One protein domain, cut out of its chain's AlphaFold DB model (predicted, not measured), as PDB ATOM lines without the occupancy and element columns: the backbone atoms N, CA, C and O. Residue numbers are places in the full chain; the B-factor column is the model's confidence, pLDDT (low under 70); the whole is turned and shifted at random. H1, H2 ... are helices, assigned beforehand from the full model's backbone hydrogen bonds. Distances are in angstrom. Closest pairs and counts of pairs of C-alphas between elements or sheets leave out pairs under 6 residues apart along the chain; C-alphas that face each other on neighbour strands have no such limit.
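This is residues 193 to 309 of the 812 residues of the protein "ELYS domain-containing protein" of Aspergillus avenaceus (UniProt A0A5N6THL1). Four helices, H2, H3, H5 and H4, make a ring in which each touches the next, and H1 packs on H2 and H3 at one end of the domain. At the other end, beyond H5, H7 touches no helix and is reached by a long link that follows the short H6. The printed part has 117 residues with seven named helices, H1 to H7 in order along the chain, and no named strand; the class is all helix. The whole is compact, with a radius of gyration of the C-alphas of 14.5 A, and the C-alphas span 42 by 29 by 23 A.

H2, residues 205 to 221, is the longest helix and touches three others. H1, residues 193 to 200, touches it at a shallow tilt of 21 degrees, opposite ways, a helical hairpin; the closest C-alphas, of Thr 200 and Arg 208, are 4.6 A apart. H3, residues 226 to 237, touches H2 at a shallow tilt of 33 degrees, only just short of steep, opposite ways, also a hairpin; H2 does so with residues 216 to 220 alone, and the closest C-alphas are those of Val 219 and Arg 231, 6.1 A apart. H3 also touches H1, with residues 231 to 235 alone, closest at the C-alphas of Leu 235 and Ile 193, 6.6 A apart. H4, residues 242 to 253, touches H2 at a steep tilt of 42 degrees, the same way, with the C-alphas of Ser 251 and Thr 213 closest at 6.3 A. H5, residues 263 to 273, touches H4, closest at the C-alphas of Leu 252 and Ala 263, 5.3 A apart, and touches H3, closest at those of Ile 236 and Arg 270, 5.0 A apart. H3 and H4 are apart. H6, residues 282 to 285, is close to H5 but not clearly touching, and H7, residues 297 to 308, is near H5. Every O i to N i+4 pair is within hydrogen-bond range in H1, H2, H3, H4, H5 and H7; H6 is too short for such a pair.

H1 begins at C-alpha 193, (20.286, 51.554, -12.840). From first to last C-alpha H2 measures 23.7 A, H7 17.1 A, H3 16.5 A, H4 16.1 A and H5 15.5 A. H7 ends at C-alpha 308, (25.208, 26.739, -32.219).

The two C-alphas farthest apart, of Asp 204 and Gly 294, are 44.6 A apart. The printed part has no cut. The link from H6 to H7, 11 residues, is long. Mean pLDDT of the printed part is 88.2, and residues 302 to 309 are under 70.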
ATOM      1  N   ILE A 193      19.339  51.586 -11.712       97.62
ATOM      2  CA  ILE A 193      20.286  51.554 -12.840       97.62
ATOM      3  C   ILE A 193      19.541  51.842 -14.154       97.62
ATOM      4  O   ILE A 193      20.064  52.548 -15.015       97.62
ATOM      5  N   THR A 194      18.298  51.369 -14.274       96.44
ATOM      6  CA  THR A 194      17.407  51.615 -15.415       96.44
ATOM      7  C   THR A 194      17.020  53.093 -15.554       96.44
ATOM      8  O   THR A 194      17.165  53.652 -16.640       96.44
ATOM      9  N   GLU A 195      16.589  53.775 -14.485       95.12
ATOM     10  CA  GLU A 195      16.289  55.220 -14.556       95.12
ATOM     11  C   GLU A 195      17.547  56.042 -14.874       95.12
ATOM     12  O   GLU A 195      17.505  56.944 -15.714       95.12
ATOM     13  N   ALA A 196      18.687  55.693 -14.263       97.69
ATOM     14  CA  ALA A 196      19.968  56.328 -14.559       97.69
ATOM     15  C   ALA A 196      20.374  56.151 -16.030       97.69
ATOM     16  O   ALA A 196      20.888  57.090 -16.637       97.69
ATOM     17  N   PHE A 197      20.096  54.992 -16.632       98.12
ATOM     18  CA  PHE A 197      20.313  54.748 -18.056       98.12
ATOM     19  C   PHE A 197      19.418  55.614 -18.953       98.12
ATOM     20  O   PHE A 197      19.923  56.278 -19.858       98.12
ATOM     21  N   TYR A 198      18.109  55.683 -18.697       96.94
ATOM     22  CA  TYR A 198      17.225  56.543 -19.494       96.94
ATOM     23  C   TYR A 198      17.548  58.038 -19.337       96.94
ATOM     24  O   TYR A 198      17.418  58.792 -20.300       96.94
ATOM     25  N   PHE A 199      18.071  58.460 -18.181       95.88
ATOM     26  CA  PHE A 199      18.609  59.808 -17.985       95.88
ATOM     27  C   PHE A 199      19.886  60.080 -18.801       95.88
ATOM     28  O   PHE A 199      20.080  61.210 -19.248       95.88
ATOM     29  N   THR A 200      20.749  59.090 -19.079       96.56
ATOM     30  CA  THR A 200      21.878  59.325 -20.010       96.56
ATOM     31  C   THR A 200      21.365  59.617 -21.422       96.56
ATOM     32  O   THR A 200      21.894  60.497 -22.097       96.56
ATOM     33  N   ARG A 201      20.285  58.941 -21.839       96.00
ATOM     34  CA  ARG A 201      19.631  59.114 -23.146       96.00
ATOM     35  C   ARG A 201      18.815  60.402 -23.298       96.00
ATOM     36  O   ARG A 201      18.447  60.728 -24.420       96.00
ATOM     37  N   SER A 202      18.567  61.162 -22.229       93.38
ATOM     38  CA  SER A 202      17.940  62.494 -22.316       93.38
ATOM     39  C   SER A 202      18.945  63.633 -22.564       93.38
ATOM     40  O   SER A 202      18.618  64.797 -22.330       93.38
ATOM     41  N   HIS A 203      20.174  63.311 -22.972       93.25
ATOM     42  CA  HIS A 203      21.287  64.243 -23.144       93.25
ATOM     43  C   HIS A 203      22.016  64.026 -24.482       93.25
ATOM     44  O   HIS A 203      21.870  62.988 -25.124       93.25
ATOM     45  N   ASP A 204      22.819  65.018 -24.874       94.44
ATOM     46  CA  ASP A 204      23.787  64.931 -25.974       94.44
ATOM     47  C   ASP A 204      24.838  63.826 -25.763       94.44
ATOM     48  O   ASP A 204      25.071  63.380 -24.641       94.44
ATOM     49  N   ASP A 205      25.495  63.398 -26.844       93.44
ATOM     50  CA  ASP A 205      26.358  62.211 -26.846       93.44
ATOM     51  C   ASP A 205      27.577  62.304 -25.921       93.44
ATOM     52  O   ASP A 205      27.912  61.321 -25.260       93.44
ATOM     53  N   GLU A 206      28.190  63.485 -25.790       93.00
ATOM     54  CA  GLU A 206      29.320  63.715 -24.879       93.00
ATOM     55  C   GLU A 206      28.893  63.495 -23.417       93.00
ATOM     56  O   GLU A 206      29.545  62.771 -22.652       93.00
ATOM     57  N   ARG A 207      27.739  64.054 -23.024       91.50
ATOM     58  CA  ARG A 207      27.151  63.822 -21.698       91.50
ATOM     59  C   ARG A 207      26.625  62.398 -21.541       91.50
ATOM     60  O   ARG A 207      26.811  61.819 -20.473       91.50
ATOM     61  N   ARG A 208      26.018  61.808 -22.574       95.44
ATOM     62  CA  ARG A 208      25.484  60.435 -22.584       95.44
ATOM     63  C   ARG A 208      26.593  59.417 -22.314       95.44
ATOM     64  O   ARG A 208      26.460  58.625 -21.380       95.44
ATOM     65  N   GLN A 209      27.721  59.509 -23.023       95.75
ATOM     66  CA  GLN A 209      28.925  58.702 -22.779       95.75
ATOM     67  C   GLN A 209      29.498  58.954 -21.371       95.75
ATOM     68  O   GLN A 209      29.825  58.009 -20.645       95.75
ATOM     69  N   THR A 210      29.566  60.219 -20.940       94.06
ATOM     70  CA  THR A 210      30.077  60.619 -19.615       94.06
ATOM     71  C   THR A 210      29.224  60.079 -18.458       94.06
ATOM     72  O   THR A 210      29.759  59.646 -17.432       94.06
ATOM     73  N   TYR A 211      27.897  60.068 -18.593       96.56
ATOM     74  CA  TYR A 211      26.987  59.487 -17.606       96.56
ATOM     75  C   TYR A 211      26.982  57.953 -17.667       96.56
ATOM     76  O   TYR A 211      27.054  57.316 -16.618       96.56
ATOM     77  N   LEU A 212      26.996  57.336 -18.856       97.19
ATOM     78  CA  LEU A 212      27.075  55.875 -18.995       97.19
ATOM     79  C   LEU A 212      28.363  55.322 -18.363       97.19
ATOM     80  O   LEU A 212      28.322  54.363 -17.594       97.19
ATOM     81  N   THR A 213      29.496  55.994 -18.583       95.75
ATOM     82  CA  THR A 213      30.780  55.663 -17.942       95.75
ATOM     83  C   THR A 213      30.693  55.756 -16.413       95.75
ATOM     84  O   THR A 213      31.209  54.888 -15.704       95.75
ATOM     85  N   GLN A 214      29.995  56.767 -15.880       95.44
ATOM     86  CA  GLN A 214      29.753  56.898 -14.438       95.44
ATOM     87  C   GLN A 214      28.802  55.822 -13.891       95.44
ATOM     88  O   GLN A 214      29.025  55.358 -12.775       95.44
ATOM     89  N   LEU A 215      27.793  55.392 -14.654       97.88
ATOM     90  CA  LEU A 215      26.875  54.310 -14.281       97.88
ATOM     91  C   LEU A 215      27.616  52.970 -14.181       97.88
ATOM     92  O   LEU A 215      27.563  52.303 -13.148       97.88
ATOM     93  N   ILE A 216      28.390  52.627 -15.213       97.31
ATOM     94  CA  ILE A 216      29.246  51.433 -15.251       97.31
ATOM     95  C   ILE A 216      30.226  51.445 -14.070       97.31
ATOM     96  O   ILE A 216      30.314  50.468 -13.321       97.31
ATOM     97  N   GLY A 217      30.922  52.570 -13.862       96.06
ATOM     98  CA  GLY A 217      31.854  52.753 -12.750       96.06
ATOM     99  C   GLY A 217      31.183  52.654 -11.377       96.06
ATOM    100  O   GLY A 217      31.749  52.056 -10.465       96.06
ATOM    101  N   PHE A 218      29.963  53.169 -11.218       96.31
ATOM    102  CA  PHE A 218      29.177  53.067  -9.984       96.31
ATOM    103  C   PHE A 218      28.794  51.614  -9.650       96.31
ATOM    104  O   PHE A 218      28.957  51.178  -8.508       96.31
ATOM    105  N   VAL A 219      28.350  50.830 -10.638       96.81
ATOM    106  CA  VAL A 219      28.075  49.395 -10.445       96.81
ATOM    107  C   VAL A 219      29.355  48.662 -10.034       96.81
ATOM    108  O   VAL A 219      29.355  47.902  -9.066       96.81
ATOM    109  N   HIS A 220      30.482  48.963 -10.684       95.31
ATOM    110  CA  HIS A 220      31.760  48.297 -10.421       95.31
ATOM    111  C   HIS A 220      32.510  48.799  -9.171       95.31
ATOM    112  O   HIS A 220      33.440  48.125  -8.715       95.31
ATOM    113  N   THR A 221      32.097  49.923  -8.580       95.19
ATOM    114  CA  THR A 221      32.585  50.435  -7.281       95.19
ATOM    115  C   THR A 221      31.608  50.197  -6.124       95.19
ATOM    116  O   THR A 221      31.969  50.440  -4.977       95.19
ATOM    117  N   THR A 222      30.406  49.663  -6.385       94.19
ATOM    118  CA  THR A 222      29.516  49.139  -5.332       94.19
ATOM    119  C   THR A 222      30.200  47.966  -4.615       94.19
ATOM    120  O   THR A 222      30.822  47.122  -5.262       94.19
ATOM    121  N   GLU A 223      30.094  47.904  -3.286       93.06
ATOM    122  CA  GLU A 223      30.718  46.862  -2.457       93.06
ATOM    123  C   GLU A 223      30.317  45.438  -2.884       93.06
ATOM    124  O   GLU A 223      29.219  45.205  -3.391       93.06
ATOM    125  N   GLY A 224      31.225  44.473  -2.712       91.31
ATOM    126  CA  GLY A 224      31.003  43.087  -3.130       91.31
ATOM    127  C   GLY A 224      29.890  42.412  -2.327       91.31
ATOM    128  O   GLY A 224      29.999  42.278  -1.113       91.31
ATOM    129  N   GLY A 225      28.837  41.962  -3.010       91.00
ATOM    130  CA  GLY A 225      27.679  41.315  -2.397       91.00
ATOM    131  C   GLY A 225      26.451  41.351  -3.306       91.00
ATOM    132  O   GLY A 225      26.518  41.811  -4.447       91.00
ATOM    133  N   GLU A 226      25.312  40.895  -2.784       92.06
ATOM    134  CA  GLU A 226      24.052  40.744  -3.525       92.06
ATOM    135  C   GLU A 226      23.612  42.028  -4.255       92.06
ATOM    136  O   GLU A 226      23.230  41.977  -5.422       92.06
ATOM    137  N   THR A 227      23.739  43.194  -3.610       92.88
ATOM    138  CA  THR A 227      23.413  44.510  -4.191       92.88
ATOM    139  C   THR A 227      24.217  44.811  -5.457       92.88
ATOM    140  O   THR A 227      23.674  45.356  -6.419       92.88
ATOM    141  N   ARG A 228      25.505  44.443  -5.488       93.62
ATOM    142  CA  ARG A 228      26.357  44.588  -6.675       93.62
ATOM    143  C   ARG A 228      25.941  43.602  -7.759       93.62
ATOM    144  O   ARG A 228      25.813  44.016  -8.904       93.62
ATOM    145  N   SER A 229      25.688  42.342  -7.405       89.81
ATOM    146  CA  SER A 229      25.238  41.321  -8.359       89.81
ATOM    147  C   SER A 229      23.918  41.716  -9.026       89.81
ATOM    148  O   SER A 229      23.826  41.685 -10.248       89.81
ATOM    149  N   LYS A 230      22.931  42.189  -8.253       93.94
ATOM    150  CA  LYS A 230      21.653  42.707  -8.772       93.94
ATOM    151  C   LYS A 230      21.858  43.877  -9.740       93.94
ATOM    152  O   LYS A 230      21.358  43.828 -10.858       93.94
ATOM    153  N   ARG A 231      22.661  44.880  -9.362       95.69
ATOM    154  CA  ARG A 231      22.987  46.028 -10.231       95.69
ATOM    155  C   ARG A 231      23.774  45.645 -11.489       95.69
ATOM    156  O   ARG A 231      23.589  46.274 -12.523       95.69
ATOM    157  N   ALA A 232      24.641  44.636 -11.416       94.31
ATOM    158  CA  ALA A 232      25.373  44.122 -12.572       94.31
ATOM    159  C   ALA A 232      24.447  43.366 -13.539       94.31
ATOM    160  O   ALA A 232      24.531  43.590 -14.742       94.31
ATOM    161  N   MET A 233      23.523  42.548 -13.020       92.94
ATOM    162  CA  MET A 233      22.487  41.885 -13.822       92.94
ATOM    163  C   MET A 233      21.537  42.894 -14.488       92.94
ATOM    164  O   MET A 233      21.213  42.737 -15.661       92.94
ATOM    165  N   GLU A 234      21.145  43.963 -13.784       96.00
ATOM    166  CA  GLU A 234      20.362  45.064 -14.367       96.00
ATOM    167  C   GLU A 234      21.156  45.768 -15.489       96.00
ATOM    168  O   GLU A 234      20.647  45.914 -16.596       96.00
ATOM    169  N   LEU A 235      22.432  46.108 -15.250       97.00
ATOM    170  CA  LEU A 235      23.326  46.775 -16.212       97.00
ATOM    171  C   LEU A 235      23.537  45.980 -17.517       97.00
ATOM    172  O   LEU A 235      23.538  46.574 -18.597       97.00
ATOM    173  N   ILE A 236      23.716  44.653 -17.452       95.31
ATOM    174  CA  ILE A 236      23.850  43.820 -18.665       95.31
ATOM    175  C   ILE A 236      22.513  43.599 -19.387       95.31
ATOM    176  O   ILE A 236      22.523  43.327 -20.582       95.31
ATOM    177  N   GLY A 237      21.382  43.741 -18.690       93.81
ATOM    178  CA  GLY A 237      20.040  43.655 -19.275       93.81
ATOM    179  C   GLY A 237      19.580  44.929 -19.993       93.81
ATOM    180  O   GLY A 237      18.545  44.913 -20.656       93.81
ATOM    181  N   LEU A 238      20.323  46.038 -19.885       96.31
ATOM    182  CA  LEU A 238      19.927  47.310 -20.496       96.31
ATOM    183  C   LEU A 238      19.951  47.255 -22.041       96.31
ATOM    184  O   LEU A 238      20.904  46.720 -22.622       96.31
ATOM    185  N   PRO A 239      18.960  47.863 -22.726       95.62
ATOM    186  CA  PRO A 239      18.833  47.831 -24.183       95.62
ATOM    187  C   PRO A 239      19.721  48.897 -24.850       95.62
ATOM    188  O   PRO A 239      19.228  49.922 -25.336       95.62
ATOM    189  N   PHE A 240      21.037  48.678 -24.837       95.94
ATOM    190  CA  PHE A 240      22.017  49.541 -25.504       95.94
ATOM    191  C   PHE A 240      21.840  49.542 -27.031       95.94
ATOM    192  O   PHE A 240      21.443  48.542 -27.624       95.94
ATOM    193  N   ASN A 241      22.150  50.675 -27.663       94.00
ATOM    194  CA  ASN A 241      22.455  50.727 -29.100       94.00
ATOM    195  C   ASN A 241      23.950  50.448 -29.331       94.00
ATOM    196  O   ASN A 241      24.738  50.514 -28.392       94.00
ATOM    197  N   ASP A 242      24.366  50.163 -30.568       94.19
ATOM    198  CA  ASP A 242      25.742  49.715 -30.840       94.19
ATOM    199  C   ASP A 242      26.828  50.737 -30.448       94.19
ATOM    200  O   ASP A 242      27.942  50.347 -30.105       94.19
ATOM    201  N   GLN A 243      26.496  52.033 -30.389       95.12
ATOM    202  CA  GLN A 243      27.407  53.062 -29.877       95.12
ATOM    203  C   GLN A 243      27.564  53.007 -28.345       95.12
ATOM    204  O   GLN A 243      28.660  53.207 -27.822       95.12
ATOM    205  N   GLU A 244      26.484  52.710 -27.616       96.50
ATOM    206  CA  GLU A 244      26.510  52.477 -26.165       96.50
ATOM    207  C   GLU A 244      27.184  51.139 -25.808       96.50
ATOM    208  O   GLU A 244      27.836  51.059 -24.768       96.50
ATOM    209  N   GLU A 245      27.094  50.122 -26.675       94.94
ATOM    210  CA  GLU A 245      27.874  48.877 -26.566       94.94
ATOM    211  C   GLU A 245      29.382  49.147 -26.684       94.94
ATOM    212  O   GLU A 245      30.158  48.682 -25.846       94.94
ATOM    213  N   GLU A 246      29.809  49.947 -27.672       94.50
ATOM    214  CA  GLU A 246      31.214  50.347 -27.822       94.50
ATOM    215  C   GLU A 246      31.718  51.092 -26.577       94.50
ATOM    216  O   GLU A 246      32.753  50.724 -26.019       94.50
ATOM    217  N   TRP A 247      30.968  52.081 -26.080       96.75
ATOM    218  CA  TRP A 247      31.324  52.820 -24.862       96.75
ATOM    219  C   TRP A 247      31.374  51.929 -23.610       96.75
ATOM    220  O   TRP A 247      32.201  52.145 -22.718       96.75
ATOM    221  N   PHE A 248      30.509  50.915 -23.528       96.62
ATOM    222  CA  PHE A 248      30.500  49.945 -22.437       96.62
ATOM    223  C   PHE A 248      31.739  49.038 -22.462       96.62
ATOM    224  O   PHE A 248      32.423  48.913 -21.439       96.62
ATOM    225  N   GLU A 249      32.079  48.461 -23.619       94.81
ATOM    226  CA  GLU A 249      33.297  47.657 -23.763       94.81
ATOM    227  C   GLU A 249      34.567  48.500 -23.620       94.81
ATOM    228  O   GLU A 249      35.520  48.063 -22.970       94.81
ATOM    229  N   GLU A 250      34.595  49.724 -24.151       94.94
ATOM    230  CA  GLU A 250      35.719  50.638 -23.963       94.94
ATOM    231  C   GLU A 250      35.950  50.891 -22.471       94.94
ATOM    232  O   GLU A 250      37.050  50.639 -21.974       94.94
ATOM    233  N   SER A 251      34.915  51.307 -21.732       95.69
ATOM    234  CA  SER A 251      34.991  51.600 -20.296       95.69
ATOM    235  C   SER A 251      35.554  50.427 -19.477       95.69
ATOM    236  O   SER A 251      36.409  50.635 -18.607       95.69
ATOM    237  N   LEU A 252      35.131  49.195 -19.788       95.50
ATOM    238  CA  LEU A 252      35.464  47.976 -19.038       95.50
ATOM    239  C   LEU A 252      36.732  47.243 -19.510       95.50
ATOM    240  O   LEU A 252      37.318  46.496 -18.726       95.50
ATOM    241  N   LEU A 253      37.192  47.442 -20.749       93.75
ATOM    242  CA  LEU A 253      38.382  46.765 -21.295       93.75
ATOM    243  C   LEU A 253      39.592  47.693 -21.473       93.75
ATOM    244  O   LEU A 253      40.740  47.227 -21.496       93.75
ATOM    245  N   ARG A 254      39.364  49.005 -21.612       92.19
ATOM    246  CA  ARG A 254      40.388  50.005 -21.973       92.19
ATOM    247  C   ARG A 254      40.407  51.211 -21.029       92.19
ATOM    248  O   ARG A 254      41.496  51.624 -20.639       92.19
ATOM    249  N   GLY A 255      39.235  51.723 -20.660       90.50
ATOM    250  CA  GLY A 255      39.020  52.940 -19.882       90.50
ATOM    251  C   GLY A 255      39.021  52.753 -18.361       90.50
ATOM    252  O   GLY A 255      39.616  51.827 -17.810       90.50
ATOM    253  N   ALA A 256      38.359  53.682 -17.665       84.75
ATOM    254  CA  ALA A 256      38.479  53.860 -16.217       84.75
ATOM    255  C   ALA A 256      37.964  52.681 -15.366       84.75
ATOM    256  O   ALA A 256      38.432  52.502 -14.242       84.75
ATOM    257  N   ALA A 257      37.029  51.866 -15.874       91.88
ATOM    258  CA  ALA A 257      36.486  50.727 -15.133       91.88
ATOM    259  C   ALA A 257      37.317  49.437 -15.293       91.88
ATOM    260  O   ALA A 257      37.142  48.503 -14.512       91.88
ATOM    261  N   LYS A 258      38.280  49.397 -16.227       93.06
ATOM    262  CA  LYS A 258      39.146  48.238 -16.525       93.06
ATOM    263  C   LYS A 258      39.856  47.620 -15.315       93.06
ATOM    264  O   LYS A 258      40.070  46.411 -15.274       93.06
ATOM    265  N   GLY A 259      40.270  48.448 -14.355       91.12
ATOM    266  CA  GLY A 259      40.964  48.000 -13.142       91.12
ATOM    267  C   GLY A 259      40.041  47.462 -12.043       91.12
ATOM    268  O   GLY A 259      40.531  47.015 -11.009       91.12
ATOM    269  N   LEU A 260      38.719  47.532 -12.228       92.75
ATOM    270  CA  LEU A 260      37.739  47.139 -11.221       92.75
ATOM    271  C   LEU A 260      37.431  45.637 -11.307       92.75
ATOM    272  O   LEU A 260      37.404  45.032 -12.378       92.75
ATOM    273  N   HIS A 261      37.168  45.029 -10.152       90.62
ATOM    274  CA  HIS A 261      36.804  43.616 -10.060       90.62
ATOM    275  C   HIS A 261      35.553  43.298 -10.904       90.62
ATOM    276  O   HIS A 261      34.598  44.074 -10.920       90.62
ATOM    277  N   GLY A 262      35.539  42.161 -11.601       88.81
ATOM    278  CA  GLY A 262      34.403  41.747 -12.429       88.81
ATOM    279  C   GLY A 262      34.213  42.531 -13.735       88.81
ATOM    280  O   GLY A 262      33.210  42.315 -14.408       88.81
ATOM    281  N   ALA A 263      35.122  43.437 -14.121       92.12
ATOM    282  CA  ALA A 263      34.934  44.259 -15.322       92.12
ATOM    283  C   ALA A 263      34.880  43.425 -16.617       92.12
ATOM    284  O   ALA A 263      33.954  43.568 -17.414       92.12
ATOM    285  N   LYS A 264      35.826  42.491 -16.797       92.06
ATOM    286  CA  LYS A 264      35.826  41.540 -17.924       92.06
ATOM    287  C   LYS A 264      34.638  40.580 -17.872       92.06
ATOM    288  O   LYS A 264      34.023  40.308 -18.898       92.06
ATOM    289  N   ASP A 265      34.328  40.079 -16.682       90.62
ATOM    290  CA  ASP A 265      33.229  39.150 -16.423       90.62
ATOM    291  C   ASP A 265      31.881  39.773 -16.810       90.62
ATOM    292  O   ASP A 265      31.046  39.116 -17.421       90.62
ATOM    293  N   THR A 266      31.703  41.069 -16.547       93.44
ATOM    294  CA  THR A 266      30.497  41.824 -16.917       93.44
ATOM    295  C   THR A 266      30.377  42.018 -18.434       93.44
ATOM    296  O   THR A 266      29.273  41.926 -18.970       93.44
ATOM    297  N   VAL A 267      31.495  42.191 -19.156       94.12
ATOM    298  CA  VAL A 267      31.497  42.186 -20.633       94.12
ATOM    299  C   VAL A 267      31.163  40.798 -21.188       94.12
ATOM    300  O   VAL A 267      30.339  40.693 -22.093       94.12
ATOM    301  N   MET A 268      31.730  39.727 -20.622       90.81
ATOM    302  CA  MET A 268      31.410  38.353 -21.035       90.81
ATOM    303  C   MET A 268      29.944  37.996 -20.772       90.81
ATOM    304  O   MET A 268      29.297  37.441 -21.656       90.81
ATOM    305  N   MET A 269      29.392  38.373 -19.613       90.50
ATOM    306  CA  MET A 269      27.963  38.214 -19.321       90.50
ATOM    307  C   MET A 269      27.092  38.980 -20.327       90.50
ATOM    308  O   MET A 269      26.080  38.445 -20.772       90.50
ATOM    309  N   ARG A 270      27.477  40.203 -20.724       92.94
ATOM    310  CA  ARG A 270      26.705  40.987 -21.703       92.94
ATOM    311  C   ARG A 270      26.784  40.409 -23.118       92.94
ATOM    312  O   ARG A 270      25.747  40.275 -23.763       92.94
ATOM    313  N   ARG A 271      27.968  40.004 -23.594       89.38
ATOM    314  CA  ARG A 271      28.120  39.312 -24.892       89.38
ATOM    315  C   ARG A 271      27.349  37.995 -24.940       89.38
ATOM    316  O   ARG A 271      26.718  37.702 -25.947       89.38
ATOM    317  N   LEU A 272      27.346  37.243 -23.838       86.56
ATOM    318  CA  LEU A 272      26.541  36.034 -23.684       86.56
ATOM    319  C   LEU A 272      25.036  36.339 -23.760       86.56
ATOM    320  O   LEU A 272      24.335  35.751 -24.577       86.56
ATOM    321  N   ALA A 273      24.547  37.296 -22.965       84.38
ATOM    322  CA  ALA A 273      23.128  37.659 -22.910       84.38
ATOM    323  C   ALA A 273      22.587  38.289 -24.210       84.38
ATOM    324  O   ALA A 273      21.393  38.206 -24.479       84.38
ATOM    325  N   THR A 274      23.452  38.908 -25.019       83.81
ATOM    326  CA  THR A 274      23.097  39.518 -26.317       83.81
ATOM    327  C   THR A 274      23.373  38.611 -27.521       83.81
ATOM    328  O   THR A 274      23.160  39.028 -28.657       83.81
ATOM    329  N   GLY A 275      23.893  37.395 -27.309       79.81
ATOM    330  CA  GLY A 275      24.311  36.485 -28.382       79.81
ATOM    331  C   GLY A 275      25.553  36.935 -29.170       79.81
ATOM    332  O   GLY A 275      26.012  36.201 -30.042       79.81
ATOM    333  N   LYS A 276      26.141  38.099 -28.857       81.25
ATOM    334  CA  LYS A 276      27.341  38.677 -29.496       81.25
ATOM    335  C   LYS A 276      28.635  37.983 -29.014       81.25
ATOM    336  O   LYS A 276      29.588  38.644 -28.602       81.25
ATOM    337  N   PHE A 277      28.657  36.647 -29.007       76.31
ATOM    338  CA  PHE A 277      29.753  35.845 -28.442       76.31
ATOM    339  C   PHE A 277      30.938  35.642 -29.401       76.31
ATOM    340  O   PHE A 277      32.032  35.298 -28.957       76.31
ATOM    341  N   ASP A 278      30.751  35.899 -30.697       73.81
ATOM    342  CA  ASP A 278      31.821  35.854 -31.695       73.81
ATOM    343  C   ASP A 278      32.877  36.953 -31.470       73.81
ATOM    344  O   ASP A 278      32.621  37.989 -30.848       73.81
ATOM    345  N   ASN A 279      34.071  36.758 -32.041       77.19
ATOM    346  CA  ASN A 279      35.156  37.751 -32.055       77.19
ATOM    347  C   ASN A 279      35.473  38.329 -30.659       77.19
ATOM    348  O   ASN A 279      35.542  39.550 -30.462       77.19
ATOM    349  N   LEU A 280      35.633  37.450 -29.663       81.62
ATOM    350  CA  LEU A 280      36.147  37.829 -28.348       81.62
ATOM    351  C   LEU A 280      37.575  38.371 -28.486       81.62
ATOM    352  O   LEU A 280      38.392  37.841 -29.231       81.62
ATOM    353  N   SER A 281      37.913  39.421 -27.735       83.38
ATOM    354  CA  SER A 281      39.317  39.841 -27.645       83.38
ATOM    355  C   SER A 281      40.129  38.820 -26.840       83.38
ATOM    356  O   SER A 281      39.604  38.233 -25.894       83.38
ATOM    357  N   ALA A 282      41.431  38.683 -27.106       82.31
ATOM    358  CA  ALA A 282      42.311  37.768 -26.361       82.31
ATOM    359  C   ALA A 282      42.282  37.966 -24.830       82.31
ATOM    360  O   ALA A 282      42.518  37.034 -24.060       82.31
ATOM    361  N   GLY A 283      41.947  39.174 -24.357       80.56
ATOM    362  CA  GLY A 283      41.743  39.468 -22.935       80.56
ATOM    363  C   GLY A 283      40.456  38.885 -22.332       80.56
ATOM    364  O   GLY A 283      40.368  38.810 -21.107       80.56
ATOM    365  N   LEU A 284      39.490  38.491 -23.162       85.69
ATOM    366  CA  LEU A 284      38.240  37.810 -22.815       85.69
ATOM    367  C   LEU A 284      38.304  36.304 -23.113       85.69
ATOM    368  O   LEU A 284      37.839  35.512 -22.302       85.69
ATOM    369  N   GLU A 285      38.951  35.885 -24.205       83.81
ATOM    370  CA  GLU A 285      39.200  34.461 -24.500       83.81
ATOM    371  C   GLU A 285      39.974  33.778 -23.360       83.81
ATOM    372  O   GLU A 285      39.605  32.697 -22.891       83.81
ATOM    373  N   SER A 286      41.006  34.466 -22.853       83.50
ATOM    374  CA  SER A 286      41.801  34.060 -21.686       83.50
ATOM    375  C   SER A 286      41.084  34.216 -20.339       83.50
ATOM    376  O   SER A 286      41.652  33.851 -19.306       83.50
ATOM    377  N   LEU A 287      39.848  34.738 -20.307       85.06
ATOM    378  CA  LEU A 287      39.063  34.793 -19.079       85.06
ATOM    379  C   LEU A 287      38.642  33.371 -18.693       85.06
ATOM    380  O   LEU A 287      37.795  32.747 -19.332       85.06
ATOM    381  N   SER A 288      39.272  32.880 -17.637       78.06
ATOM    382  CA  SER A 288      39.015  31.611 -16.967       78.06
ATOM    383  C   SER A 288      38.767  31.906 -15.488       78.06
ATOM    384  O   SER A 288      39.165  32.956 -14.973       78.06
ATOM    385  N   GLY A 289      38.064  31.015 -14.791       76.75
ATOM    386  CA  GLY A 289      37.625  31.268 -13.418       76.75
ATOM    387  C   GLY A 289      37.608  30.020 -12.550       76.75
ATOM    388  O   GLY A 289      37.572  28.894 -13.053       76.75
ATOM    389  N   LYS A 290      37.585  30.222 -11.226       78.00
ATOM    390  CA  LYS A 290      37.214  29.152 -10.289       78.00
ATOM    391  C   LYS A 290      35.810  28.657 -10.635       78.00
ATOM    392  O   LYS A 290      34.959  29.459 -11.010       78.00
ATOM    393  N   LYS A 291      35.570  27.355 -10.474       79.75
ATOM    394  CA  LYS A 291      34.222  26.804 -10.620       79.75
ATOM    395  C   LYS A 291      33.325  27.305  -9.487       79.75
ATOM    396  O   LYS A 291      33.705  27.193  -8.323       79.75
ATOM    397  N   ILE A 292      32.160  27.825  -9.848       75.94
ATOM    398  CA  ILE A 292      31.046  28.158  -8.959       75.94
ATOM    399  C   ILE A 292      29.922  27.207  -9.367       75.94
ATOM    400  O   ILE A 292      29.572  27.152 -10.544       75.94
ATOM    401  N   ASP A 293      29.458  26.378  -8.435       77.81
ATOM    402  CA  ASP A 293      28.418  25.359  -8.662       77.81
ATOM    403  C   ASP A 293      28.677  24.476  -9.904       77.81
ATOM    404  O   ASP A 293      27.793  24.132 -10.682       77.81
ATOM    405  N   GLY A 294      29.953  24.126 -10.107       76.69
ATOM    406  CA  GLY A 294      30.445  23.322 -11.231       76.69
ATOM    407  C   GLY A 294      30.764  24.107 -12.510       76.69
ATOM    408  O   GLY A 294      31.609  23.651 -13.288       76.69
ATOM    409  N   LEU A 295      30.178  25.291 -12.698       77.50
ATOM    410  CA  LEU A 295      30.322  26.147 -13.879       77.50
ATOM    411  C   LEU A 295      31.515  27.104 -13.768       77.50
ATOM    412  O   LEU A 295      31.854  27.588 -12.690       77.50
ATOM    413  N   ASN A 296      32.145  27.425 -14.897       86.19
ATOM    414  CA  ASN A 296      33.074  28.549 -15.025       86.19
ATOM    415  C   ASN A 296      33.060  29.091 -16.467       86.19
ATOM    416  O   ASN A 296      32.400  28.523 -17.340       86.19
ATOM    417  N   TRP A 297      33.820  30.157 -16.732       86.00
ATOM    418  CA  TRP A 297      33.895  30.764 -18.065       86.00
ATOM    419  C   TRP A 297      34.312  29.806 -19.180       86.00
ATOM    420  O   TRP A 297      33.833  29.948 -20.298       86.00
ATOM    421  N   ASP A 298      35.165  28.823 -18.902       83.19
ATOM    422  CA  ASP A 298      35.623  27.857 -19.902       83.19
ATOM    423  C   ASP A 298      34.503  26.880 -20.279       83.19
ATOM    424  O   ASP A 298      34.231  26.682 -21.460       83.19
ATOM    425  N   ILE A 299      33.765  26.373 -19.287       81.06
ATOM    426  CA  ILE A 299      32.571  25.542 -19.502       81.06
ATOM    427  C   ILE A 299      31.482  26.321 -20.250       81.06
ATOM    428  O   ILE A 299      30.871  25.772 -21.162       81.06
ATOM    429  N   LEU A 300      31.269  27.599 -19.919       79.19
ATOM    430  CA  LEU A 300      30.304  28.444 -20.627       79.19
ATOM    431  C   LEU A 300      30.741  28.725 -22.075       79.19
ATOM    432  O   LEU A 300      29.928  28.562 -22.977       79.19
ATOM    433  N   LYS A 301      32.019  29.048 -22.332       78.69
ATOM    434  CA  LYS A 301      32.569  29.187 -23.699       78.69
ATOM    435  C   LYS A 301      32.345  27.912 -24.523       78.69
ATOM    436  O   LYS A 301      31.896  27.996 -25.662       78.69
ATOM    437  N   HIS A 302      32.608  26.736 -23.947       69.94
ATOM    438  CA  HIS A 302      32.338  25.461 -24.615       69.94
ATOM    439  C   HIS A 302      30.840  25.253 -24.880       69.94
ATOM    440  O   HIS A 302      30.469  24.982 -26.020       69.94
ATOM    441  N   GLY A 303      29.982  25.437 -23.872       65.88
ATOM    442  CA  GLY A 303      28.535  25.240 -23.989       65.88
ATOM    443  C   GLY A 303      27.855  26.180 -24.989       65.88
ATOM    444  O   GLY A 303      26.953  25.754 -25.699       65.88
ATOM    445  N   VAL A 304      28.312  27.429 -25.117       64.62
ATOM    446  CA  VAL A 304      27.751  28.408 -26.069       64.62
ATOM    447  C   VAL A 304      28.078  28.032 -27.514       64.62
ATOM    448  O   VAL A 304      27.182  27.972 -28.360       64.62
ATOM    449  N   ASN A 305      29.327  27.653 -27.787       58.81
ATOM    450  CA  ASN A 305      29.716  27.095 -29.085       58.81
ATOM    451  C   ASN A 305      28.949  25.782 -29.369       58.81
ATOM    452  O   ASN A 305      28.557  25.493 -30.500       58.81
ATOM    453  N   GLN A 306      28.647  25.018 -28.317       50.75
ATOM    454  CA  GLN A 306      27.799  23.831 -28.386       50.75
ATOM    455  C   GLN A 306      26.300  24.155 -28.557       50.75
ATOM    456  O   GLN A 306      25.571  23.299 -29.044       50.75
ATOM    457  N   THR A 307      25.827  25.379 -28.271       47.12
ATOM    458  CA  THR A 307      24.440  25.793 -28.583       47.12
ATOM    459  C   THR A 307      24.220  26.178 -30.045       47.12
ATOM    460  O   THR A 307      23.173  25.839 -30.589       47.12
ATOM    461  N   GLN A 308      25.222  26.734 -30.741       49.91
ATOM    462  CA  GLN A 308      25.208  26.739 -32.219       49.91
ATOM    463  C   GLN A 308      25.188  25.300 -32.777       49.91
ATOM    464  O   GLN A 308      24.647  25.051 -33.849       49.91
ATOM    465  N   SER A 309      25.704  24.339 -32.002       50.06
ATOM    466  CA  SER A 309      25.684  22.904 -32.307       50.06
ATOM    467  C   SER A 309      24.453  22.156 -31.752       50.06
ATOM    468  O   SER A 309      24.391  20.938 -31.904       50.06
TER     469      SER A 309